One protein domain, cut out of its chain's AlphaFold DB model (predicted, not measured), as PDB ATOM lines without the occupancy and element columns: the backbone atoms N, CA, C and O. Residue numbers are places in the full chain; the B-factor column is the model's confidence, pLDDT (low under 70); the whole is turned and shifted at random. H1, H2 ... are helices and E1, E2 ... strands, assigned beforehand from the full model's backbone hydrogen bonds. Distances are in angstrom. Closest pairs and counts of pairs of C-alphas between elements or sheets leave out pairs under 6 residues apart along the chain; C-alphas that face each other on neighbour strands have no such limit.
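What this domain is: This is residues 90 to 248 of the 814 residues of an uncharacterized protein of Pseudo-nitzschia multistriata (UniProt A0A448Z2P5). A strongly twisted sheet of five strands makes the core, and twelve short helices are set round it, the longest, H9, covering E1 and H8 packed by E3. H1 and H2 lie toward one end of the longest axis, H5, H6 and H12 toward the other. The printed part has 159 residues, with its elements in the order H1 H2 H3 E1 H4 H5 H6 E2 H7 H8 E3 E4 H9 H10 E5 H11 H12. The sheet runs E3 E4 E2 E1 E5, mixed, and the class is mixed, helices and strands. The whole is compact, with a radius of gyration of the C-alphas of 15.0 A and spans of 43 by 34 by 30 A.

How they stand to each other: Start at H1, residues 97 to 103, close but not clearly touching H2, residues 105 to 110; their closest C-alphas, Phe 101 and Trp 107, are 6.9 A apart. H3, residues 112 to 115, meets H2 only through their link. E1, residues 122 to 126, and E2, residues 158 to 163, are parallel neighbours, N 159 to O 123 at 2.9 A; with H4, residues 131 to 137, H5, residues 139 to 143, and H6, residues 147 to 154, between them they form a strand-helix-strand unit. H6 only grazes the sheet, as do H7, residues 164 to 169, and H8, residues 171 to 178. E3, residues 188 to 190, makes an antiparallel hairpin with E4, residues 193 to 198, N 190 to O 193 at 2.8 A. E4 is parallel to E2, N 194 to O 158 at 2.8 A. H9, residues 208 to 217, runs along E1 at a height over the sheet of 8.7 A. H10, residues 219 to 222, only grazes the sheet. E5, residues 228 to 233, is parallel to E1, N 124 to O 230 at 2.8 A; E4, H9, H10 and E5 form a split unit, E2 and E1 between its strands, with a right-handed crossover. H11, residues 234 to 237, touches H4, closest C-alphas Asp 135 and Phe 237, 5.8 A. H12, residues 239 to 242, touches H5, closest C-alphas Val 141 and Val 242, 6.1 A. Every O i to N i+4 pair is within hydrogen-bond range in H2, H4, H5, H6, H7 and H8, against 2 of 3 in H1 and 5 of 6 in H9; H3, H10, H11 and H12 are too short for one.

Where its parts are: Find C-alpha 97 at (-28.902, -12.889, -47.062), where H1 begins. E2 spans 16.7 A and H9 14.8 A. H12 ends at C-alpha 242, (-44.370, -39.626, -31.264).

The domain as a whole: The farthest C-alphas, Asp 95 and Leu 144, are 43.3 A apart. The printed part has no cut and no long link. Residues 144 to 146, 185, 240 to 241 and 243 to 244 are under 70 in pLDDT.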
ATOM      1  N   CYS A  90     -43.377 -12.732 -54.201       89.62
ATOM      2  CA  CYS A  90     -42.717 -13.806 -53.470       89.62
ATOM      3  C   CYS A  90     -41.951 -14.756 -54.391       89.62
ATOM      4  O   CYS A  90     -42.434 -15.172 -55.443       89.62
ATOM      5  N   GLY A  91     -40.779 -15.175 -53.926       89.00
ATOM      6  CA  GLY A  91     -39.893 -16.106 -54.609       89.00
ATOM      7  C   GLY A  91     -38.510 -16.095 -53.964       89.00
ATOM      8  O   GLY A  91     -38.318 -15.510 -52.897       89.00
ATOM      9  N   MET A  92     -37.543 -16.728 -54.623       88.31
ATOM     10  CA  MET A  92     -36.149 -16.793 -54.164       88.31
ATOM     11  C   MET A  92     -35.191 -15.998 -55.065       88.31
ATOM     12  O   MET A  92     -33.992 -16.266 -55.039       88.31
ATOM     13  N   SER A  93     -35.693 -15.059 -55.880       89.19
ATOM     14  CA  SER A  93     -34.860 -14.248 -56.786       89.19
ATOM     15  C   SER A  93     -34.322 -12.961 -56.154       89.19
ATOM     16  O   SER A  93     -33.475 -12.315 -56.762       89.19
ATOM     17  N   ALA A  94     -34.777 -12.603 -54.948       87.50
ATOM     18  CA  ALA A  94     -34.232 -11.483 -54.179       87.50
ATOM     19  C   ALA A  94     -32.722 -11.645 -53.927       87.50
ATOM     20  O   ALA A  94     -32.240 -12.773 -53.799       87.50
ATOM     21  N   ASP A  95     -31.994 -10.546 -53.713       91.50
ATOM     22  CA  ASP A  95     -30.588 -10.568 -53.260       91.50
ATOM     23  C   ASP A  95     -30.441 -10.339 -51.736       91.50
ATOM     24  O   ASP A  95     -29.605  -9.570 -51.244       91.50
ATOM     25  N   THR A  96     -31.282 -11.005 -50.942       93.81
ATOM     26  CA  THR A  96     -31.216 -10.943 -49.473       93.81
ATOM     27  C   THR A  96     -30.242 -11.995 -48.928       93.81
ATOM     28  O   THR A  96     -29.971 -12.993 -49.597       93.81
ATOM     29  N   PRO A  97     -29.701 -11.837 -47.702       95.56
ATOM     30  CA  PRO A  97     -28.902 -12.889 -47.062       95.56
ATOM     31  C   PRO A  97     -29.646 -14.234 -46.988       95.56
ATOM     32  O   PRO A  97     -29.056 -15.289 -47.226       95.56
ATOM     33  N   PHE A  98     -30.958 -14.177 -46.740       95.06
ATOM     34  CA  PHE A  98     -31.850 -15.330 -46.668       95.06
ATOM     35  C   PHE A  98     -31.947 -16.073 -48.011       95.06
ATOM     36  O   PHE A  98     -31.660 -17.270 -48.078       95.06
ATOM     37  N   SER A  99     -32.292 -15.385 -49.104       93.62
ATOM     38  CA  SER A  99     -32.389 -16.009 -50.433       93.62
ATOM     39  C   SER A  99     -31.022 -16.441 -50.979       93.62
ATOM     40  O   SER A  99     -30.911 -17.518 -51.580       93.62
ATOM     41  N   ARG A 100     -29.955 -15.667 -50.718       94.38
ATOM     42  CA  ARG A 100     -28.574 -16.036 -51.069       94.38
ATOM     43  C   ARG A 100     -28.122 -17.332 -50.415       94.38
ATOM     44  O   ARG A 100     -27.426 -18.103 -51.067       94.38
ATOM     45  N   PHE A 101     -28.524 -17.621 -49.178       94.19
ATOM     46  CA  PHE A 101     -28.186 -18.894 -48.537       94.19
ATOM     47  C   PHE A 101     -28.769 -20.095 -49.290       94.19
ATOM     48  O   PHE A 101     -28.022 -20.990 -49.688       94.19
ATOM     49  N   PHE A 102     -30.074 -20.095 -49.570       92.25
ATOM     50  CA  PHE A 102     -30.739 -21.207 -50.266       92.25
ATOM     51  C   PHE A 102     -30.378 -21.311 -51.760       92.25
ATOM     52  O   PHE A 102     -30.562 -22.361 -52.370       92.25
ATOM     53  N   SER A 103     -29.823 -20.255 -52.361       91.69
ATOM     54  CA  SER A 103     -29.285 -20.270 -53.732       91.69
ATOM     55  C   SER A 103     -27.761 -20.476 -53.802       91.69
ATOM     56  O   SER A 103     -27.206 -20.636 -54.899       91.69
ATOM     57  N   SER A 104     -27.079 -20.509 -52.652       93.19
ATOM     58  CA  SER A 104     -25.621 -20.604 -52.548       93.19
ATOM     59  C   SER A 104     -25.065 -21.921 -53.092       93.19
ATOM     60  O   SER A 104     -25.721 -22.965 -53.093       93.19
ATOM     61  N   GLN A 105     -23.787 -21.904 -53.481       91.25
ATOM     62  CA  GLN A 105     -23.064 -23.125 -53.850       91.25
ATOM     63  C   GLN A 105     -23.020 -24.147 -52.699       91.25
ATOM     64  O   GLN A 105     -22.957 -25.353 -52.930       91.25
ATOM     65  N   LEU A 106     -23.095 -23.668 -51.459       88.56
ATOM     66  CA  LEU A 106     -23.136 -24.471 -50.245       88.56
ATOM     67  C   LEU A 106     -24.430 -25.299 -50.179       88.56
ATOM     68  O   LEU A 106     -24.368 -26.524 -50.091       88.56
ATOM     69  N   TRP A 107     -25.591 -24.659 -50.350       90.94
ATOM     70  CA  TRP A 107     -26.883 -25.351 -50.429       90.94
ATOM     71  C   TRP A 107     -26.933 -26.349 -51.595       90.94
ATOM     72  O   TRP A 107     -27.278 -27.520 -51.406       90.94
ATOM     73  N   LYS A 108     -26.500 -25.906 -52.784       91.56
ATOM     74  CA  LYS A 108     -26.462 -26.703 -54.023       91.56
ATOM     75  C   LYS A 108     -25.582 -27.952 -53.930       91.56
ATOM     76  O   LYS A 108     -25.879 -28.968 -54.552       91.56
ATOM     77  N   THR A 109     -24.492 -27.900 -53.161       91.12
ATOM     78  CA  THR A 109     -23.570 -29.040 -53.002       91.12
ATOM     79  C   THR A 109     -23.919 -29.952 -51.829       91.12
ATOM     80  O   THR A 109     -23.613 -31.141 -51.896       91.12
ATOM     81  N   LYS A 110     -24.548 -29.432 -50.766       89.38
ATOM     82  CA  LYS A 110     -24.820 -30.184 -49.528       89.38
ATOM     83  C   LYS A 110     -26.250 -30.717 -49.421       89.38
ATOM     84  O   LYS A 110     -26.428 -31.879 -49.068       89.38
ATOM     85  N   PHE A 111     -27.260 -29.905 -49.737       89.62
ATOM     86  CA  PHE A 111     -28.671 -30.226 -49.478       89.62
ATOM     87  C   PHE A 111     -29.454 -30.575 -50.746       89.62
ATOM     88  O   PHE A 111     -30.223 -31.537 -50.748       89.62
ATOM     89  N   GLU A 112     -29.222 -29.865 -51.851       90.25
ATOM     90  CA  GLU A 112     -29.915 -30.123 -53.121       90.25
ATOM     91  C   GLU A 112     -29.777 -31.581 -53.634       90.25
ATOM     92  O   GLU A 112     -30.775 -32.123 -54.114       90.25
ATOM     93  N   PRO A 113     -28.626 -32.283 -53.493       92.56
ATOM     94  CA  PRO A 113     -28.505 -33.686 -53.905       92.56
ATOM     95  C   PRO A 113     -29.344 -34.658 -53.065       92.56
ATOM     96  O   PRO A 113     -29.723 -35.713 -53.572       92.56
ATOM     97  N   LEU A 114     -29.641 -34.320 -51.803       90.44
ATOM     98  CA  LEU A 114     -30.549 -35.095 -50.951       90.44
ATOM     99  C   LEU A 114     -32.002 -34.833 -51.355       90.44
ATOM    100  O   LEU A 114     -32.763 -35.767 -51.585       90.44
ATOM    101  N   ILE A 115     -32.363 -33.561 -51.531       91.81
ATOM    102  CA  ILE A 115     -33.716 -33.139 -51.922       91.81
ATOM    103  C   ILE A 115     -34.107 -33.704 -53.295       91.81
ATOM    104  O   ILE A 115     -35.244 -34.133 -53.482       91.81
ATOM    105  N   LYS A 116     -33.171 -33.786 -54.250       91.62
ATOM    106  CA  LYS A 116     -33.405 -34.382 -55.579       91.62
ATOM    107  C   LYS A 116     -33.768 -35.872 -55.555       91.62
ATOM    108  O   LYS A 116     -34.341 -36.350 -56.526       91.62
ATOM    109  N   GLN A 117     -33.477 -36.592 -54.470       93.38
ATOM    110  CA  GLN A 117     -33.896 -37.990 -54.293       93.38
ATOM    111  C   GLN A 117     -35.346 -38.106 -53.782       93.38
ATOM    112  O   GLN A 117     -35.931 -39.183 -53.830       93.38
ATOM    113  N   CYS A 118     -35.941 -36.997 -53.334       95.50
ATOM    114  CA  CYS A 118     -37.262 -36.922 -52.712       95.50
ATOM    115  C   CYS A 118     -38.324 -36.370 -53.676       95.50
ATOM    116  O   CYS A 118     -39.027 -35.408 -53.373       95.50
ATOM    117  N   ASN A 119     -38.431 -36.974 -54.863       94.38
ATOM    118  CA  ASN A 119     -39.367 -36.541 -55.906       94.38
ATOM    119  C   ASN A 119     -40.844 -36.792 -55.551       94.38
ATOM    120  O   ASN A 119     -41.700 -35.996 -55.911       94.38
ATOM    121  N   LYS A 120     -41.164 -37.872 -54.831       94.69
ATOM    122  CA  LYS A 120     -42.556 -38.215 -54.497       94.69
ATOM    123  C   LYS A 120     -43.074 -37.486 -53.257       94.69
ATOM    124  O   LYS A 120     -44.207 -37.018 -53.230       94.69
ATOM    125  N   LEU A 121     -42.263 -37.433 -52.205       95.44
ATOM    126  CA  LEU A 121     -42.663 -36.921 -50.900       95.44
ATOM    127  C   LEU A 121     -41.477 -36.256 -50.212       95.44
ATOM    128  O   LEU A 121     -40.403 -36.846 -50.123       95.44
ATOM    129  N   VAL A 122     -41.722 -35.084 -49.637       96.88
ATOM    130  CA  VAL A 122     -40.894 -34.477 -48.597       96.88
ATOM    131  C   VAL A 122     -41.760 -34.225 -47.370       96.88
ATOM    132  O   VAL A 122     -42.815 -33.609 -47.478       96.88
ATOM    133  N   VAL A 123     -41.294 -34.642 -46.196       94.69
ATOM    134  CA  VAL A 123     -41.823 -34.204 -44.901       94.69
ATOM    135  C   VAL A 123     -40.803 -33.247 -44.294       94.69
ATOM    136  O   VAL A 123     -39.610 -33.549 -44.272       94.69
ATOM    137  N   PHE A 124     -41.235 -32.088 -43.808       96.19
ATOM    138  CA  PHE A 124     -40.334 -31.149 -43.154       96.19
ATOM    139  C   PHE A 124     -40.959 -30.440 -41.954       96.19
ATOM    140  O   PHE A 124     -42.155 -30.165 -41.921       96.19
ATOM    141  N   GLY A 125     -40.127 -30.109 -40.973       94.75
ATOM    142  CA  GLY A 125     -40.494 -29.306 -39.813       94.75
ATOM    143  C   GLY A 125     -39.533 -28.143 -39.605       94.75
ATOM    144  O   GLY A 125     -38.466 -28.077 -40.217       94.75
ATOM    145  N   VAL A 126     -39.908 -27.221 -38.720       94.06
ATOM    146  CA  VAL A 126     -39.057 -26.094 -38.311       94.06
ATOM    147  C   VAL A 126     -39.013 -26.042 -36.789       94.06
ATOM    148  O   VAL A 126     -40.058 -25.962 -36.142       94.06
ATOM    149  N   ALA A 127     -37.809 -26.117 -36.226       88.56
ATOM    150  CA  ALA A 127     -37.575 -26.348 -34.808       88.56
ATOM    151  C   ALA A 127     -36.429 -25.464 -34.294       88.56
ATOM    152  O   ALA A 127     -35.252 -25.794 -34.458       88.56
ATOM    153  N   PHE A 128     -36.779 -24.333 -33.680       91.75
ATOM    154  CA  PHE A 128     -35.817 -23.415 -33.066       91.75
ATOM    155  C   PHE A 128     -35.818 -23.596 -31.544       91.75
ATOM    156  O   PHE A 128     -36.873 -23.608 -30.906       91.75
ATOM    157  N   GLY A 129     -34.628 -23.730 -30.966       87.75
ATOM    158  CA  GLY A 129     -34.380 -24.037 -29.563       87.75
ATOM    159  C   GLY A 129     -33.808 -25.445 -29.359       87.75
ATOM    160  O   GLY A 129     -34.441 -26.449 -29.683       87.75
ATOM    161  N   GLY A 130     -32.635 -25.525 -28.727       82.50
ATOM    162  CA  GLY A 130     -31.852 -26.760 -28.588       82.50
ATOM    163  C   GLY A 130     -32.556 -27.942 -27.908       82.50
ATOM    164  O   GLY A 130     -32.126 -29.077 -28.091       82.50
ATOM    165  N   ASN A 131     -33.658 -27.718 -27.186       87.12
ATOM    166  CA  ASN A 131     -34.489 -28.802 -26.653       87.12
ATOM    167  C   ASN A 131     -35.095 -29.683 -27.764       87.12
ATOM    168  O   ASN A 131     -35.228 -30.881 -27.557       87.12
ATOM    169  N   PHE A 132     -35.405 -29.139 -28.946       85.44
ATOM    170  CA  PHE A 132     -35.959 -29.938 -30.046       85.44
ATOM    171  C   PHE A 132     -34.942 -30.928 -30.630       85.44
ATOM    172  O   PHE A 132     -35.297 -32.065 -30.934       85.44
ATOM    173  N   VAL A 133     -33.666 -30.536 -30.738       88.38
ATOM    174  CA  VAL A 133     -32.586 -31.442 -31.177       88.38
ATOM    175  C   VAL A 133     -32.398 -32.582 -30.169       88.38
ATOM    176  O   VAL A 133     -32.175 -33.727 -30.557       88.38
ATOM    177  N   LYS A 134     -32.567 -32.289 -28.874       88.50
ATOM    178  CA  LYS A 134     -32.581 -33.294 -27.806       88.50
ATOM    179  C   LYS A 134     -33.792 -34.229 -27.882       88.50
ATOM    180  O   LYS A 134     -33.616 -35.435 -27.727       88.50
ATOM    181  N   ASP A 135     -34.989 -33.702 -28.141       87.56
ATOM    182  CA  ASP A 135     -36.201 -34.516 -28.303       87.56
ATOM    183  C   ASP A 135     -36.053 -35.503 -29.477       87.56
ATOM    184  O   ASP A 135     -36.465 -36.653 -29.358       87.56
ATOM    185  N   LEU A 136     -35.378 -35.114 -30.569       86.31
ATOM    186  CA  LEU A 136     -35.090 -36.005 -31.704       86.31
ATOM    187  C   LEU A 136     -34.168 -37.189 -31.356       86.31
ATOM    188  O   LEU A 136     -34.330 -38.265 -31.934       86.31
ATOM    189  N   ASP A 137     -33.231 -37.043 -30.413       88.19
ATOM    190  CA  ASP A 137     -32.385 -38.159 -29.951       88.19
ATOM    191  C   ASP A 137     -33.101 -39.114 -28.982       88.19
ATOM    192  O   ASP A 137     -32.602 -40.196 -28.650       88.19
ATOM    193  N   ALA A 138     -34.259 -38.709 -28.473       86.62
ATOM    194  CA  ALA A 138     -34.859 -39.381 -27.342       86.62
ATOM    195  C   ALA A 138     -35.349 -40.805 -27.702       86.62
ATOM    196  O   ALA A 138     -35.815 -41.055 -28.820       86.62
ATOM    197  N   PRO A 139     -35.263 -41.778 -26.768       83.50
ATOM    198  CA  PRO A 139     -35.488 -43.187 -27.087       83.50
ATOM    199  C   PRO A 139     -36.866 -43.505 -27.672       83.50
ATOM    200  O   PRO A 139     -36.995 -44.504 -28.373       83.50
ATOM    201  N   HIS A 140     -37.891 -42.699 -27.394       77.94
ATOM    202  CA  HIS A 140     -39.221 -42.863 -27.971       77.94
ATOM    203  C   HIS A 140     -39.259 -42.466 -29.455       77.94
ATOM    204  O   HIS A 140     -39.791 -43.243 -30.244       77.94
ATOM    205  N   VAL A 141     -38.625 -41.360 -29.877       77.56
ATOM    206  CA  VAL A 141     -38.470 -41.010 -31.311       77.56
ATOM    207  C   VAL A 141     -37.763 -42.132 -32.068       77.56
ATOM    208  O   VAL A 141     -38.171 -42.494 -33.168       77.56
ATOM    209  N   GLN A 142     -36.733 -42.716 -31.454       80.12
ATOM    210  CA  GLN A 142     -35.877 -43.718 -32.094       80.12
ATOM    211  C   GLN A 142     -36.458 -45.148 -32.092       80.12
ATOM    212  O   GLN A 142     -36.061 -45.959 -32.925       80.12
ATOM    213  N   LYS A 143     -37.371 -45.491 -31.165       70.44
ATOM    214  CA  LYS A 143     -37.909 -46.864 -31.003       70.44
ATOM    215  C   LYS A 143     -39.390 -47.032 -31.337       70.44
ATOM    216  O   LYS A 143     -39.816 -48.154 -31.596       70.44
ATOM    217  N   LEU A 144     -40.191 -45.979 -31.179       56.47
ATOM    218  CA  LEU A 144     -41.647 -46.096 -31.024       56.47
ATOM    219  C   LEU A 144     -42.381 -45.818 -32.344       56.47
ATOM    220  O   LEU A 144     -43.342 -46.506 -32.676       56.47
ATOM    221  N   VAL A 145     -41.846 -44.899 -33.147       57.62
ATOM    222  CA  VAL A 145     -41.971 -44.970 -34.605       57.62
ATOM    223  C   VAL A 145     -40.885 -45.929 -35.081       57.62
ATOM    224  O   VAL A 145     -39.719 -45.751 -34.726       57.62
ATOM    225  N   ASN A 146     -41.230 -46.945 -35.876       65.12
ATOM    226  CA  ASN A 146     -40.211 -47.791 -36.496       65.12
ATOM    227  C   ASN A 146     -39.494 -46.957 -37.572       65.12
ATOM    228  O   ASN A 146     -39.928 -46.907 -38.721       65.12
ATOM    229  N   ALA A 147     -38.430 -46.252 -37.180       72.19
ATOM    230  CA  ALA A 147     -37.686 -45.333 -38.041       72.19
ATOM    231  C   ALA A 147     -37.195 -46.031 -39.321       72.19
ATOM    232  O   ALA A 147     -37.253 -45.452 -40.402       72.19
ATOM    233  N   THR A 148     -36.828 -47.311 -39.210       76.81
ATOM    234  CA  THR A 148     -36.478 -48.182 -40.336       76.81
ATOM    235  C   THR A 148     -37.656 -48.426 -41.284       76.81
ATOM    236  O   THR A 148     -37.439 -48.508 -42.487       76.81
ATOM    237  N   ASP A 149     -38.903 -48.506 -40.804       78.19
ATOM    238  CA  ASP A 149     -40.080 -48.582 -41.687       78.19
ATOM    239  C   ASP A 149     -40.373 -47.252 -42.385       78.19
ATOM    240  O   ASP A 149     -40.745 -47.281 -43.556       78.19
ATOM    241  N   LEU A 150     -40.203 -46.104 -41.714       82.81
ATOM    242  CA  LEU A 150     -40.337 -44.802 -42.379       82.81
ATOM    243  C   LEU A 150     -39.270 -44.633 -43.464       82.81
ATOM    244  O   LEU A 150     -39.614 -44.322 -44.602       82.81
ATOM    245  N   GLU A 151     -38.005 -44.918 -43.152       84.94
ATOM    246  CA  GLU A 151     -36.899 -44.865 -44.117       84.94
ATOM    247  C   GLU A 151     -37.107 -45.862 -45.273       84.94
ATOM    248  O   GLU A 151     -36.906 -45.519 -46.435       84.94
ATOM    249  N   ARG A 152     -37.614 -47.071 -44.994       84.69
ATOM    250  CA  ARG A 152     -37.951 -48.081 -46.013       84.69
ATOM    251  C   ARG A 152     -39.131 -47.682 -46.909       84.69
ATOM    252  O   ARG A 152     -39.184 -48.122 -48.054       84.69
ATOM    253  N   ARG A 153     -40.099 -46.908 -46.401       85.81
ATOM    254  CA  ARG A 153     -41.304 -46.475 -47.144       85.81
ATOM    255  C   ARG A 153     -41.114 -45.161 -47.900       85.81
ATOM    256  O   ARG A 153     -41.711 -44.989 -48.960       85.81
ATOM    257  N   HIS A 154     -40.335 -44.240 -47.341       89.31
ATOM    258  CA  HIS A 154     -40.259 -42.840 -47.773       89.31
ATOM    259  C   HIS A 154     -38.829 -42.346 -48.027       89.31
ATOM    260  O   HIS A 154     -38.646 -41.191 -48.400       89.31
ATOM    261  N   GLY A 155     -37.813 -43.189 -47.832       89.88
ATOM    262  CA  GLY A 155     -36.414 -42.781 -47.904       89.88
ATOM    263  C   GLY A 155     -36.033 -41.804 -46.788       89.88
ATOM    264  O   GLY A 155     -36.705 -41.691 -45.761       89.88
ATOM    265  N   ARG A 156     -34.949 -41.054 -47.004       91.38
ATOM    266  CA  ARG A 156     -34.447 -40.021 -46.077       91.38
ATOM    267  C   ARG A 156     -35.061 -38.646 -46.342       91.38
ATOM    268  O   ARG A 156     -34.377 -37.630 -46.292       91.38
ATOM    269  N   CYS A 157     -36.357 -38.621 -46.630       95.62
ATOM    270  CA  CYS A 157     -37.076 -37.426 -47.068       95.62
ATOM    271  C   CYS A 157     -37.767 -36.671 -45.922       95.62
ATOM    272  O   CYS A 157     -38.811 -36.054 -46.123       95.62
ATOM    273  N   PHE A 158     -37.170 -36.726 -44.727       94.12
ATOM    274  CA  PHE A 158     -37.618 -36.050 -43.510       94.12
ATOM    275  C   PHE A 158     -36.581 -34.992 -43.119       94.12
ATOM    276  O   PHE A 158     -35.444 -35.342 -42.797       94.12
ATOM    277  N   PHE A 159     -36.948 -33.710 -43.152       95.38
ATOM    278  CA  PHE A 159     -36.020 -32.591 -42.941       95.38
ATOM    279  C   PHE A 159     -36.453 -31.700 -41.775       95.38
ATOM    280  O   PHE A 159     -37.599 -31.268 -41.715       95.38
ATOM    281  N   ILE A 160     -35.543 -31.353 -40.867       94.62
ATOM    282  CA  ILE A 160     -35.826 -30.415 -39.772       94.62
ATOM    283  C   ILE A 160     -34.954 -29.177 -39.935       94.62
ATOM    284  O   ILE A 160     -33.739 -29.233 -39.750       94.62
ATOM    285  N   LEU A 161     -35.583 -28.052 -40.272       95.19
ATOM    286  CA  LEU A 161     -34.929 -26.750 -40.326       95.19
ATOM    287  C   LEU A 161     -34.695 -26.257 -38.890       95.19
ATOM    288  O   LEU A 161     -35.641 -26.151 -38.104       95.19
ATOM    289  N   THR A 162     -33.445 -25.974 -38.532       94.81
ATOM    290  CA  THR A 162     -33.031 -25.593 -37.170       94.81
ATOM    291  C   THR A 162     -31.945 -24.517 -37.224       94.81
ATOM    292  O   THR A 162     -31.389 -24.281 -38.294       94.81
ATOM    293  N   THR A 163     -31.640 -23.839 -36.116       94.88
ATOM    294  CA  THR A 163     -30.550 -22.844 -36.108       94.88
ATOM    295  C   THR A 163     -29.186 -23.519 -35.965       94.88
ATOM    296  O   THR A 163     -29.062 -24.588 -35.359       94.88
ATOM    297  N   GLU A 164     -28.132 -22.879 -36.470       92.50
ATOM    298  CA  GLU A 164     -26.746 -23.285 -36.202       92.50
ATOM    299  C   GLU A 164     -26.467 -23.376 -34.690       92.50
ATOM    300  O   GLU A 164     -25.935 -24.381 -34.210       92.50
ATOM    301  N   ASN A 165     -26.909 -22.386 -33.906       93.62
ATOM    302  CA  ASN A 165     -26.729 -22.384 -32.454       93.62
ATOM    303  C   ASN A 165     -27.468 -23.530 -31.735       93.62
ATOM    304  O   ASN A 165     -27.057 -23.945 -30.649       93.62
ATOM    305  N   ASP A 166     -28.553 -24.069 -32.292       93.50
ATOM    306  CA  ASP A 166     -29.222 -25.255 -31.742       93.50
ATOM    307  C   ASP A 166     -28.425 -26.537 -31.982       93.50
ATOM    308  O   ASP A 166     -28.376 -27.395 -31.096       93.50
ATOM    309  N   VAL A 167     -27.762 -26.640 -33.135       92.06
ATOM    310  CA  VAL A 167     -26.844 -27.737 -33.468       92.06
ATOM    311  C   VAL A 167     -25.601 -27.681 -32.582       92.06
ATOM    312  O   VAL A 167     -25.312 -28.657 -31.892       92.06
ATOM    313  N   VAL A 168     -24.926 -26.528 -32.503       91.81
ATOM    314  CA  VAL A 168     -23.705 -26.340 -31.693       91.81
ATOM    315  C   VAL A 168     -23.961 -26.638 -30.211       91.81
ATOM    316  O   VAL A 168     -23.190 -27.361 -29.575       91.81
ATOM    317  N   ARG A 169     -25.088 -26.175 -29.647       93.69
ATOM    318  CA  ARG A 169     -25.476 -26.492 -28.255       93.69
ATOM    319  C   ARG A 169     -25.740 -27.982 -28.013       93.69
ATOM    320  O   ARG A 169     -25.672 -28.431 -26.869       93.69
ATOM    321  N   ASN A 170     -26.005 -28.752 -29.065       93.00
ATOM    322  CA  ASN A 170     -26.263 -30.189 -29.019       93.00
ATOM    323  C   ASN A 170     -25.184 -31.017 -29.735       93.00
ATOM    324  O   ASN A 170     -25.455 -32.152 -30.123       93.00
ATOM    325  N   GLN A 171     -23.949 -30.509 -29.858       91.19
ATOM    326  CA  GLN A 171     -22.864 -31.186 -30.583       91.19
ATOM    327  C   GLN A 171     -22.658 -32.654 -30.157       91.19
ATOM    328  O   GLN A 171     -22.422 -33.517 -30.991       91.19
ATOM    329  N   HIS A 172     -22.849 -32.981 -28.877       92.81
ATOM    330  CA  HIS A 172     -22.774 -34.360 -28.374       92.81
ATOM    331  C   HIS A 172     -23.782 -35.337 -29.027       92.81
ATOM    332  O   HIS A 172     -23.497 -36.529 -29.133       92.81
ATOM    333  N   ILE A 173     -24.943 -34.849 -29.479       89.88
ATOM    334  CA  ILE A 173     -25.935 -35.611 -30.257       89.88
ATOM    335  C   ILE A 173     -25.499 -35.697 -31.723       89.88
ATOM    336  O   ILE A 173     -25.595 -36.758 -32.334       89.88
ATOM    337  N   VAL A 174     -24.976 -34.605 -32.283       88.06
ATOM    338  CA  VAL A 174     -24.446 -34.557 -33.657       88.06
ATOM    339  C   VAL A 174     -23.336 -35.598 -33.839       88.06
ATOM    340  O   VAL A 174     -23.439 -36.464 -34.714       88.06
ATOM    341  N   ASP A 175     -22.342 -35.573 -32.945       90.81
ATOM    342  CA  ASP A 175     -21.196 -36.486 -32.890       90.81
ATOM    343  C   ASP A 175     -21.635 -37.958 -32.830       90.81
ATOM    344  O   ASP A 175     -21.061 -38.807 -33.516       90.81
ATOM    345  N   LYS A 176     -22.674 -38.259 -32.032       90.50
ATOM    346  CA  LYS A 176     -23.226 -39.608 -31.821       90.50
ATOM    347  C   LYS A 176     -23.706 -40.261 -33.119       90.50
ATOM    348  O   LYS A 176     -23.535 -41.468 -33.274       90.50
ATOM    349  N   TYR A 177     -24.304 -39.492 -34.032       86.31
ATOM    350  CA  TYR A 177     -24.842 -40.018 -35.295       86.31
ATOM    351  C   TYR A 177     -23.927 -39.802 -36.507       86.31
ATOM    352  O   TYR A 177     -24.039 -40.545 -37.480       86.31
ATOM    353  N   ASN A 178     -23.053 -38.788 -36.489       85.94
ATOM    354  CA  ASN A 178     -22.367 -38.315 -37.701       85.94
ATOM    355  C   ASN A 178     -20.830 -38.326 -37.612       85.94
ATOM    356  O   ASN A 178     -20.178 -38.162 -38.648       85.94
ATOM    357  N   GLY A 179     -20.261 -38.574 -36.427       84.94
ATOM    358  CA  GLY A 179     -18.824 -38.478 -36.161       84.94
ATOM    359  C   GLY A 179     -18.372 -37.051 -35.826       84.94
ATOM    360  O   GLY A 179     -19.115 -36.094 -36.018       84.94
ATOM    361  N   LYS A 180     -17.144 -36.921 -35.308       80.94
ATOM    362  CA  LYS A 180     -16.609 -35.665 -34.742       80.94
ATOM    363  C   LYS A 180     -16.049 -34.671 -35.765       80.94
ATOM    364  O   LYS A 180     -15.869 -33.508 -35.433       80.94
ATOM    365  N   ASP A 181     -15.776 -35.125 -36.988       74.94
ATOM    366  CA  ASP A 181     -15.009 -34.366 -37.990       74.94
ATOM    367  C   ASP A 181     -15.888 -33.765 -39.109       74.94
ATOM    368  O   ASP A 181     -15.405 -33.499 -40.211       74.94
ATOM    369  N   ARG A 182     -17.195 -33.581 -38.868       71.44
ATOM    370  CA  ARG A 182     -18.102 -32.939 -39.838       71.44
ATOM    371  C   ARG A 182     -18.172 -31.430 -39.653       71.44
ATOM    372  O   ARG A 182     -18.130 -30.924 -38.534       71.44
ATOM    373  N   SER A 183     -18.352 -30.714 -40.761       73.25
ATOM    374  CA  SER A 183     -18.719 -29.302 -40.715       73.25
ATOM    375  C   SER A 183     -20.138 -29.169 -40.163       73.25
ATOM    376  O   SER A 183     -20.999 -29.985 -40.482       73.25
ATOM    377  N   PHE A 184     -20.414 -28.104 -39.406       70.50
ATOM    378  CA  PHE A 184     -21.770 -27.809 -38.929       70.50
ATOM    379  C   PHE A 184     -22.787 -27.672 -40.074       70.50
ATOM    380  O   PHE A 184     -23.973 -27.857 -39.851       70.50
ATOM    381  N   ILE A 185     -22.322 -27.369 -41.292       69.75
ATOM    382  CA  ILE A 185     -23.146 -27.196 -42.494       69.75
ATOM    383  C   ILE A 185     -23.492 -28.542 -43.158       69.75
ATOM    384  O   ILE A 185     -24.386 -28.614 -44.004       69.75
ATOM    385  N   ASP A 186     -22.782 -29.623 -42.827       80.75
ATOM    386  CA  ASP A 186     -23.074 -30.933 -43.402       80.75
ATOM    387  C   ASP A 186     -24.457 -31.426 -42.939       80.75
ATOM    388  O   ASP A 186     -24.771 -31.299 -41.757       80.75
ATOM    389  N   PRO A 187     -25.280 -32.038 -43.813       82.69
ATOM    390  CA  PRO A 187     -26.563 -32.606 -43.412       82.69
ATOM    391  C   PRO A 187     -26.393 -33.616 -42.267       82.69
ATOM    392  O   PRO A 187     -25.637 -34.592 -42.380       82.69
ATOM    393  N   ILE A 188     -27.100 -33.377 -41.161       87.12
ATOM    394  CA  ILE A 188     -26.927 -34.117 -39.905       87.12
ATOM    395  C   ILE A 188     -28.051 -35.138 -39.778       87.12
ATOM    396  O   ILE A 188     -29.206 -34.768 -39.576       87.12
ATOM    397  N   ALA A 189     -27.736 -36.428 -39.866       88.88
ATOM    398  CA  ALA A 189     -28.728 -37.468 -39.608       88.88
ATOM    399  C   ALA A 189     -28.983 -37.595 -38.095       88.88
ATOM    400  O   ALA A 189     -28.028 -37.675 -37.324       88.88
ATOM    401  N   VAL A 190     -30.251 -37.648 -37.676       87.38
ATOM    402  CA  VAL A 190     -30.693 -37.973 -36.308       87.38
ATOM    403  C   VAL A 190     -31.895 -38.918 -36.412       87.38
ATOM    404  O   VAL A 190     -33.032 -38.508 -36.658       87.38
ATOM    405  N   GLY A 191     -31.639 -40.221 -36.281       85.31
ATOM    406  CA  GLY A 191     -32.613 -41.259 -36.642       85.31
ATOM    407  C   GLY A 191     -32.994 -41.191 -38.125       85.31
ATOM    408  O   GLY A 191     -32.120 -41.167 -38.989       85.31
ATOM    409  N   HIS A 192     -34.298 -41.129 -38.416       86.19
ATOM    410  CA  HIS A 192     -34.831 -40.967 -39.778       86.19
ATOM    411  C   HIS A 192     -34.851 -39.506 -40.275       86.19
ATOM    412  O   HIS A 192     -35.163 -39.274 -41.441       86.19
ATOM    413  N   ASN A 193     -34.540 -38.526 -39.416       91.38
ATOM    414  CA  ASN A 193     -34.589 -37.100 -39.748       91.38
ATOM    415  C   ASN A 193     -33.216 -36.576 -40.187       91.38
ATOM    416  O   ASN A 193     -32.186 -36.977 -39.648       91.38
ATOM    417  N   THR A 194     -33.217 -35.621 -41.115       93.62
ATOM    418  CA  THR A 194     -32.042 -34.851 -41.535       93.62
ATOM    419  C   THR A 194     -32.175 -33.420 -41.023       93.62
ATOM    420  O   THR A 194     -33.076 -32.697 -41.445       93.62
ATOM    421  N   LEU A 195     -31.297 -32.985 -40.117       93.44
ATOM    422  CA  LEU A 195     -31.254 -31.581 -39.709       93.44
ATOM    423  C   LEU A 195     -30.629 -30.736 -40.819       93.44
ATOM    424  O   LEU A 195     -29.631 -31.122 -41.434       93.44
ATOM    425  N   VAL A 196     -31.212 -29.561 -41.022       93.94
ATOM    426  CA  VAL A 196     -30.742 -28.520 -41.932       93.94
ATOM    427  C   VAL A 196     -30.460 -27.278 -41.079       93.94
ATOM    428  O   VAL A 196     -31.401 -26.554 -40.739       93.94
ATOM    429  N   PRO A 197     -29.201 -27.063 -40.661       93.25
ATOM    430  CA  PRO A 197     -28.819 -25.880 -39.908       93.25
ATOM    431  C   PRO A 197     -28.854 -24.631 -40.789       93.25
ATOM    432  O   PRO A 197     -28.319 -24.600 -41.897       93.25
ATOM    433  N   ILE A 198     -29.490 -23.599 -40.254       94.38
ATOM    434  CA  ILE A 198     -29.634 -22.266 -40.826       94.38
ATOM    435  C   ILE A 198     -28.818 -21.324 -39.924       94.38
ATOM    436  O   ILE A 198     -29.102 -21.275 -38.722       94.38
ATOM    437  N   PRO A 199     -27.800 -20.614 -40.445       94.94
ATOM    438  CA  PRO A 199     -27.083 -19.598 -39.678       94.94
ATOM    439  C   PRO A 199     -28.037 -18.529 -39.124       94.94
ATOM    440  O   PRO A 199     -29.014 -18.154 -39.772       94.94
ATOM    441  N   ASP A 200     -27.787 -18.037 -37.912       94.44
ATOM    442  CA  ASP A 200     -28.700 -17.070 -37.279       94.44
ATOM    443  C   ASP A 200     -28.632 -15.670 -37.918       94.44
ATOM    444  O   ASP A 200     -29.587 -14.904 -37.826       94.44
ATOM    445  N   ASP A 201     -27.530 -15.334 -38.596       94.94
ATOM    446  CA  ASP A 201     -27.303 -14.040 -39.253       94.94
ATOM    447  C   ASP A 201     -28.009 -13.895 -40.614       94.94
ATOM    448  O   ASP A 201     -28.180 -12.776 -41.101       94.94
ATOM    449  N   ILE A 202     -28.461 -15.001 -41.217       95.44
ATOM    450  CA  ILE A 202     -29.265 -14.980 -42.451       95.44
ATOM    451  C   ILE A 202     -30.775 -14.940 -42.195       95.44
ATOM    452  O   ILE A 202     -31.551 -14.773 -43.139       95.44
ATOM    453  N   LEU A 203     -31.211 -15.129 -40.946       96.25
ATOM    454  CA  LEU A 203     -32.620 -15.059 -40.579       96.25
ATOM    455  C   LEU A 203     -33.081 -13.590 -40.577       96.25
ATOM    456  O   LEU A 203     -32.482 -12.767 -39.886       96.25
ATOM    457  N   PRO A 204     -34.135 -13.227 -41.330       94.88
ATOM    458  CA  PRO A 204     -34.485 -11.821 -41.538       94.88
ATOM    459  C   PRO A 204     -35.059 -11.144 -40.289       94.88
ATOM    460  O   PRO A 204     -34.850  -9.951 -40.090       94.88
ATOM    461  N   TYR A 205     -35.778 -11.890 -39.450       94.38
ATOM    462  CA  TYR A 205     -36.437 -11.349 -38.264       94.38
ATOM    463  C   TYR A 205     -35.620 -11.622 -37.003       94.38
ATOM    464  O   TYR A 205     -35.037 -12.693 -36.839       94.38
ATOM    465  N   LYS A 206     -35.645 -10.691 -36.051       92.00
ATOM    466  CA  LYS A 206     -35.121 -10.909 -34.698       92.00
ATOM    467  C   LYS A 206     -36.027 -11.836 -33.898       92.00
ATOM    468  O   LYS A 206     -35.539 -12.525 -33.007       92.00
ATOM    469  N   ASN A 207     -37.331 -11.872 -34.192       90.44
ATOM    470  CA  ASN A 207     -38.248 -12.795 -33.535       90.44
ATOM    471  C   ASN A 207     -38.112 -14.228 -34.108       90.44
ATOM    472  O   ASN A 207     -38.513 -14.477 -35.253       90.44
ATOM    473  N   PRO A 208     -37.646 -15.221 -33.317       90.44
ATOM    474  CA  PRO A 208     -37.464 -16.591 -33.799       90.44
ATOM    475  C   PRO A 208     -38.773 -17.236 -34.267       90.44
ATOM    476  O   PRO A 208     -38.776 -18.047 -35.190       90.44
ATOM    477  N   ARG A 209     -39.906 -16.865 -33.663       88.88
ATOM    478  CA  ARG A 209     -41.222 -17.407 -34.009       88.88
ATOM    479  C   ARG A 209     -41.681 -16.934 -35.387       88.88
ATOM    480  O   ARG A 209     -42.228 -17.730 -36.146       88.88
ATOM    481  N   ARG A 210     -41.387 -15.684 -35.742       90.88
ATOM    482  CA  ARG A 210     -41.668 -15.108 -37.061       90.88
ATOM    483  C   ARG A 210     -40.854 -15.791 -38.161       90.88
ATOM    484  O   ARG A 210     -41.408 -16.166 -39.191       90.88
ATOM    485  N   ASN A 211     -39.581 -16.081 -37.890       94.38
ATOM    486  CA  ASN A 211     -38.748 -16.924 -38.755       94.38
ATOM    487  C   ASN A 211     -39.303 -18.354 -38.892       94.38
ATOM    488  O   ASN A 211     -39.358 -18.878 -40.001       94.38
ATOM    489  N   VAL A 212     -39.782 -18.976 -37.805       93.06
ATOM    490  CA  VAL A 212     -40.460 -20.289 -37.863       93.06
ATOM    491  C   VAL A 212     -41.705 -20.238 -38.756       93.06
ATOM    492  O   VAL A 212     -41.943 -21.176 -39.519       93.06
ATOM    493  N   LYS A 213     -42.484 -19.147 -38.709       91.88
ATOM    494  CA  LYS A 213     -43.641 -18.944 -39.593       91.88
ATOM    495  C   LYS A 213     -43.240 -18.729 -41.051       91.88
ATOM    496  O   LYS A 213     -43.792 -19.404 -41.909       91.88
ATOM    497  N   LEU A 214     -42.243 -17.894 -41.340       93.44
ATOM    498  CA  LEU A 214     -41.670 -17.764 -42.687       93.44
ATOM    499  C   LEU A 214     -41.247 -19.140 -43.234       93.44
ATOM    500  O   LEU A 214     -41.713 -19.574 -44.289       93.44
ATOM    501  N   LEU A 215     -40.430 -19.870 -42.470       94.81
ATOM    502  CA  LEU A 215     -39.895 -21.172 -42.865       94.81
ATOM    503  C   LEU A 215     -40.982 -22.247 -43.046       94.81
ATOM    504  O   LEU A 215     -40.853 -23.092 -43.932       94.81
ATOM    505  N   LYS A 216     -42.085 -22.190 -42.282       92.94
ATOM    506  CA  LYS A 216     -43.267 -23.055 -42.464       92.94
ATOM    507  C   LYS A 216     -43.856 -22.953 -43.877       92.94
ATOM    508  O   LYS A 216     -44.302 -23.964 -44.418       92.94
ATOM    509  N   TYR A 217     -43.834 -21.771 -44.493       93.25
ATOM    510  CA  TYR A 217     -44.452 -21.556 -45.803       93.25
ATOM    511  C   TYR A 217     -43.456 -21.593 -46.976       93.25
ATOM    512  O   TYR A 217     -43.840 -22.056 -48.046       93.25
ATOM    513  N   VAL A 218     -42.163 -21.284 -46.820       91.38
ATOM    514  CA  VAL A 218     -41.213 -21.330 -47.968       91.38
ATOM    515  C   VAL A 218     -40.913 -22.730 -48.534       91.38
ATOM    516  O   VAL A 218     -40.248 -22.832 -49.561       91.38
ATOM    517  N   GLY A 219     -41.410 -23.818 -47.931       88.75
ATOM    518  CA  GLY A 219     -41.086 -25.199 -48.327       88.75
ATOM    519  C   GLY A 219     -41.254 -25.533 -49.822       88.75
ATOM    520  O   GLY A 219     -40.477 -26.320 -50.346       88.75
ATOM    521  N   GLN A 220     -42.193 -24.909 -50.547       84.75
ATOM    522  CA  GLN A 220     -42.313 -25.081 -52.008       84.75
ATOM    523  C   GLN A 220     -41.056 -24.648 -52.769       84.75
ATOM    524  O   GLN A 220     -40.669 -25.301 -53.731       84.75
ATOM    525  N   TYR A 221     -40.393 -23.584 -52.314       88.44
ATOM    526  CA  TYR A 221     -39.185 -23.058 -52.936       88.44
ATOM    527  C   TYR A 221     -37.949 -23.900 -52.601       88.44
ATOM    528  O   TYR A 221     -37.016 -23.943 -53.399       88.44
ATOM    529  N   LEU A 222     -37.959 -24.591 -51.454       91.44
ATOM    530  CA  LEU A 222     -36.896 -25.508 -51.027       91.44
ATOM    531  C   LEU A 222     -37.022 -26.891 -51.685       91.44
ATOM    532  O   LEU A 222     -36.017 -27.516 -52.015       91.44
ATOM    533  N   PHE A 223     -38.254 -27.359 -51.895       93.56
ATOM    534  CA  PHE A 223     -38.582 -28.724 -52.320       93.56
ATOM    535  C   PHE A 223     -39.349 -28.745 -53.655       93.56
ATOM    536  O   PHE A 223     -40.305 -29.498 -53.825       93.56
ATOM    537  N   GLN A 224     -38.931 -27.916 -54.617       88.94
ATOM    538  CA  GLN A 224     -39.626 -27.695 -55.901       88.94
ATOM    539  C   GLN A 224     -39.882 -28.988 -56.700       88.94
ATOM    540  O   GLN A 224     -40.901 -29.111 -57.381       88.94
ATOM    541  N   ASN A 225     -38.978 -29.965 -56.590       90.62
ATOM    542  CA  ASN A 225     -39.051 -31.243 -57.304       90.62
ATOM    543  C   ASN A 225     -39.990 -32.273 -56.651       90.62
ATOM    544  O   ASN A 225     -40.186 -33.340 -57.225       90.62
ATOM    545  N   ALA A 226     -40.541 -31.991 -55.467       95.44
ATOM    546  CA  ALA A 226     -41.437 -32.906 -54.772       95.44
ATOM    547  C   ALA A 226     -42.884 -32.771 -55.285       95.44
ATOM    548  O   ALA A 226     -43.427 -31.666 -55.345       95.44
ATOM    549  N   GLU A 227     -43.523 -33.898 -55.612       95.44
ATOM    550  CA  GLU A 227     -44.963 -34.023 -55.890       95.44
ATOM    551  C   GLU A 227     -45.819 -33.710 -54.660       95.44
ATOM    552  O   GLU A 227     -46.952 -33.254 -54.783       95.44
ATOM    553  N   THR A 228     -45.303 -33.966 -53.460       95.25
ATOM    554  CA  THR A 228     -45.971 -33.649 -52.197       95.25
ATOM    555  C   THR A 228     -44.960 -33.119 -51.196       95.25
ATOM    556  O   THR A 228     -43.937 -33.754 -50.932       95.25
ATOM    557  N   VAL A 229     -45.277 -31.981 -50.584       96.31
ATOM    558  CA  VAL A 229     -44.522 -31.420 -49.460       96.31
ATOM    559  C   VAL A 229     -45.435 -31.382 -48.238       96.31
ATOM    560  O   VAL A 229     -46.500 -30.783 -48.292       96.31
ATOM    561  N   ILE A 230     -45.031 -31.984 -47.124       94.06
ATOM    562  CA  ILE A 230     -45.777 -31.980 -45.860       94.06
ATOM    563  C   ILE A 230     -45.001 -31.153 -44.844       94.06
ATOM    564  O   ILE A 230     -43.902 -31.534 -44.455       94.06
ATOM    565  N   TRP A 231     -45.571 -30.040 -44.388       94.25
ATOM    566  CA  TRP A 231     -45.087 -29.362 -43.188       94.25
ATOM    567  C   TRP A 231     -45.641 -30.049 -41.933       94.25
ATOM    568  O   TRP A 231     -46.839 -30.332 -41.873       94.25
ATOM    569  N   GLN A 232     -44.792 -30.260 -40.929       90.75
ATOM    570  CA  GLN A 232     -45.106 -30.862 -39.632       90.75
ATOM    571  C   GLN A 232     -44.591 -29.975 -38.487       90.75
ATOM    572  O   GLN A 232     -43.456 -29.495 -38.514       90.75
ATOM    573  N   ASP A 233     -45.403 -29.773 -37.447       87.31
ATOM    574  CA  ASP A 233     -44.971 -29.057 -36.238       87.31
ATOM    575  C   ASP A 233     -43.836 -29.825 -35.517       87.31
ATOM    576  O   ASP A 233     -43.901 -31.036 -35.314       87.31
ATOM    577  N   ALA A 234     -42.790 -29.134 -35.060       83.44
ATOM    578  CA  ALA A 234     -41.684 -29.769 -34.336       83.44
ATOM    579  C   ALA A 234     -42.104 -30.422 -33.001       83.44
ATOM    580  O   ALA A 234     -41.397 -31.278 -32.469       83.44
ATOM    581  N   LYS A 235     -43.271 -30.069 -32.444       80.06
ATOM    582  CA  LYS A 235     -43.792 -30.676 -31.207       80.06
ATOM    583  C   LYS A 235     -44.030 -32.185 -31.322       80.06
ATOM    584  O   LYS A 235     -44.043 -32.847 -30.288       80.06
ATOM    585  N   PHE A 236     -44.192 -32.741 -32.526       75.06
ATOM    586  CA  PHE A 236     -44.459 -34.172 -32.742       75.06
ATOM    587  C   PHE A 236     -43.344 -35.118 -32.273       75.06
ATOM    588  O   PHE A 236     -43.581 -36.323 -32.205       75.06
ATOM    589  N   PHE A 237     -42.159 -34.600 -31.944       78.25
ATOM    590  CA  PHE A 237     -41.033 -35.383 -31.420       78.25
ATOM    591  C   PHE A 237     -41.040 -35.527 -29.884       78.25
ATOM    592  O   PHE A 237     -40.238 -36.265 -29.316       78.25
ATOM    593  N   ARG A 238     -42.002 -34.904 -29.190       79.19
ATOM    594  CA  ARG A 238     -42.204 -35.066 -27.738       79.19
ATOM    595  C   ARG A 238     -42.881 -36.400 -27.393       79.19
ATOM    596  O   ARG A 238     -43.723 -36.876 -28.156       79.19
ATOM    597  N   ASP A 239     -42.551 -36.962 -26.223       70.00
ATOM    598  CA  ASP A 239     -43.006 -38.280 -25.722       70.00
ATOM    599  C   ASP A 239     -44.482 -38.591 -26.008       70.00
ATOM    600  O   ASP A 239     -44.811 -39.607 -26.627       70.00
ATOM    601  N   ASP A 240     -45.371 -37.675 -25.620       69.38
ATOM    602  CA  ASP A 240     -46.827 -37.840 -25.697       69.38
ATOM    603  C   ASP A 240     -47.375 -37.987 -27.133       69.38
ATOM    604  O   ASP A 240     -48.540 -38.364 -27.322       69.38
ATOM    605  N   PHE A 241     -46.575 -37.641 -28.151       69.44
ATOM    606  CA  PHE A 241     -47.031 -37.409 -29.528       69.44
ATOM    607  C   PHE A 241     -46.339 -38.286 -30.578       69.44
ATOM    608  O   PHE A 241     -46.954 -38.595 -31.597       69.44
ATOM    609  N   VAL A 242     -45.119 -38.766 -30.323       72.06
ATOM    610  CA  VAL A 242     -44.370 -39.626 -31.264       72.06
ATOM    611  C   VAL A 242     -45.126 -40.903 -31.625       72.06
ATOM    612  O   VAL A 242     -45.186 -41.277 -32.792       72.06
ATOM    613  N   SER A 243     -45.775 -41.536 -30.644       65.00
ATOM    614  CA  SER A 243     -46.594 -42.747 -30.845       65.00
ATOM    615  C   SER A 243     -47.805 -42.568 -31.770       65.00
ATOM    616  O   SER A 243     -48.490 -43.542 -32.079       65.00
ATOM    617  N   LYS A 244     -48.078 -41.329 -32.188       66.81
ATOM    618  CA  LYS A 244     -49.247 -40.918 -32.964       66.81
ATOM    619  C   LYS A 244     -48.875 -40.400 -34.358       66.81
ATOM    620  O   LYS A 244     -49.761 -39.983 -35.097       66.81
ATOM    621  N   GLN A 245     -47.587 -40.410 -34.717       71.19
ATOM    622  CA  GLN A 245     -47.152 -40.070 -36.072       71.19
ATOM    623  C   GLN A 245     -47.674 -41.105 -37.095       71.19
ATOM    624  O   GLN A 245     -47.822 -42.283 -36.753       71.19
ATOM    625  N   PRO A 246     -47.944 -40.704 -38.352       71.75
ATOM    626  CA  PRO A 246     -48.347 -41.634 -39.401       71.75
ATOM    627  C   PRO A 246     -47.255 -42.666 -39.694       71.75
ATOM    628  O   PRO A 246     -46.089 -42.321 -39.872       71.75
ATOM    629  N   MET A 247     -47.642 -43.935 -39.835       71.75
ATOM    630  CA  MET A 247     -46.734 -44.998 -40.306       71.75
ATOM    631  C   MET A 247     -46.538 -44.987 -41.832       71.75
ATOM    632  O   MET A 247     -45.667 -45.687 -42.352       71.75
ATOM    633  N   ASN A 248     -47.371 -44.232 -42.549       81.56
ATOM    634  CA  ASN A 248     -47.277 -43.983 -43.979       81.56
ATOM    635  C   ASN A 248     -47.707 -42.532 -44.232       81.56
ATOM    636  O   ASN A 248     -48.891 -42.220 -44.155       81.56
TER     637      ASN A 248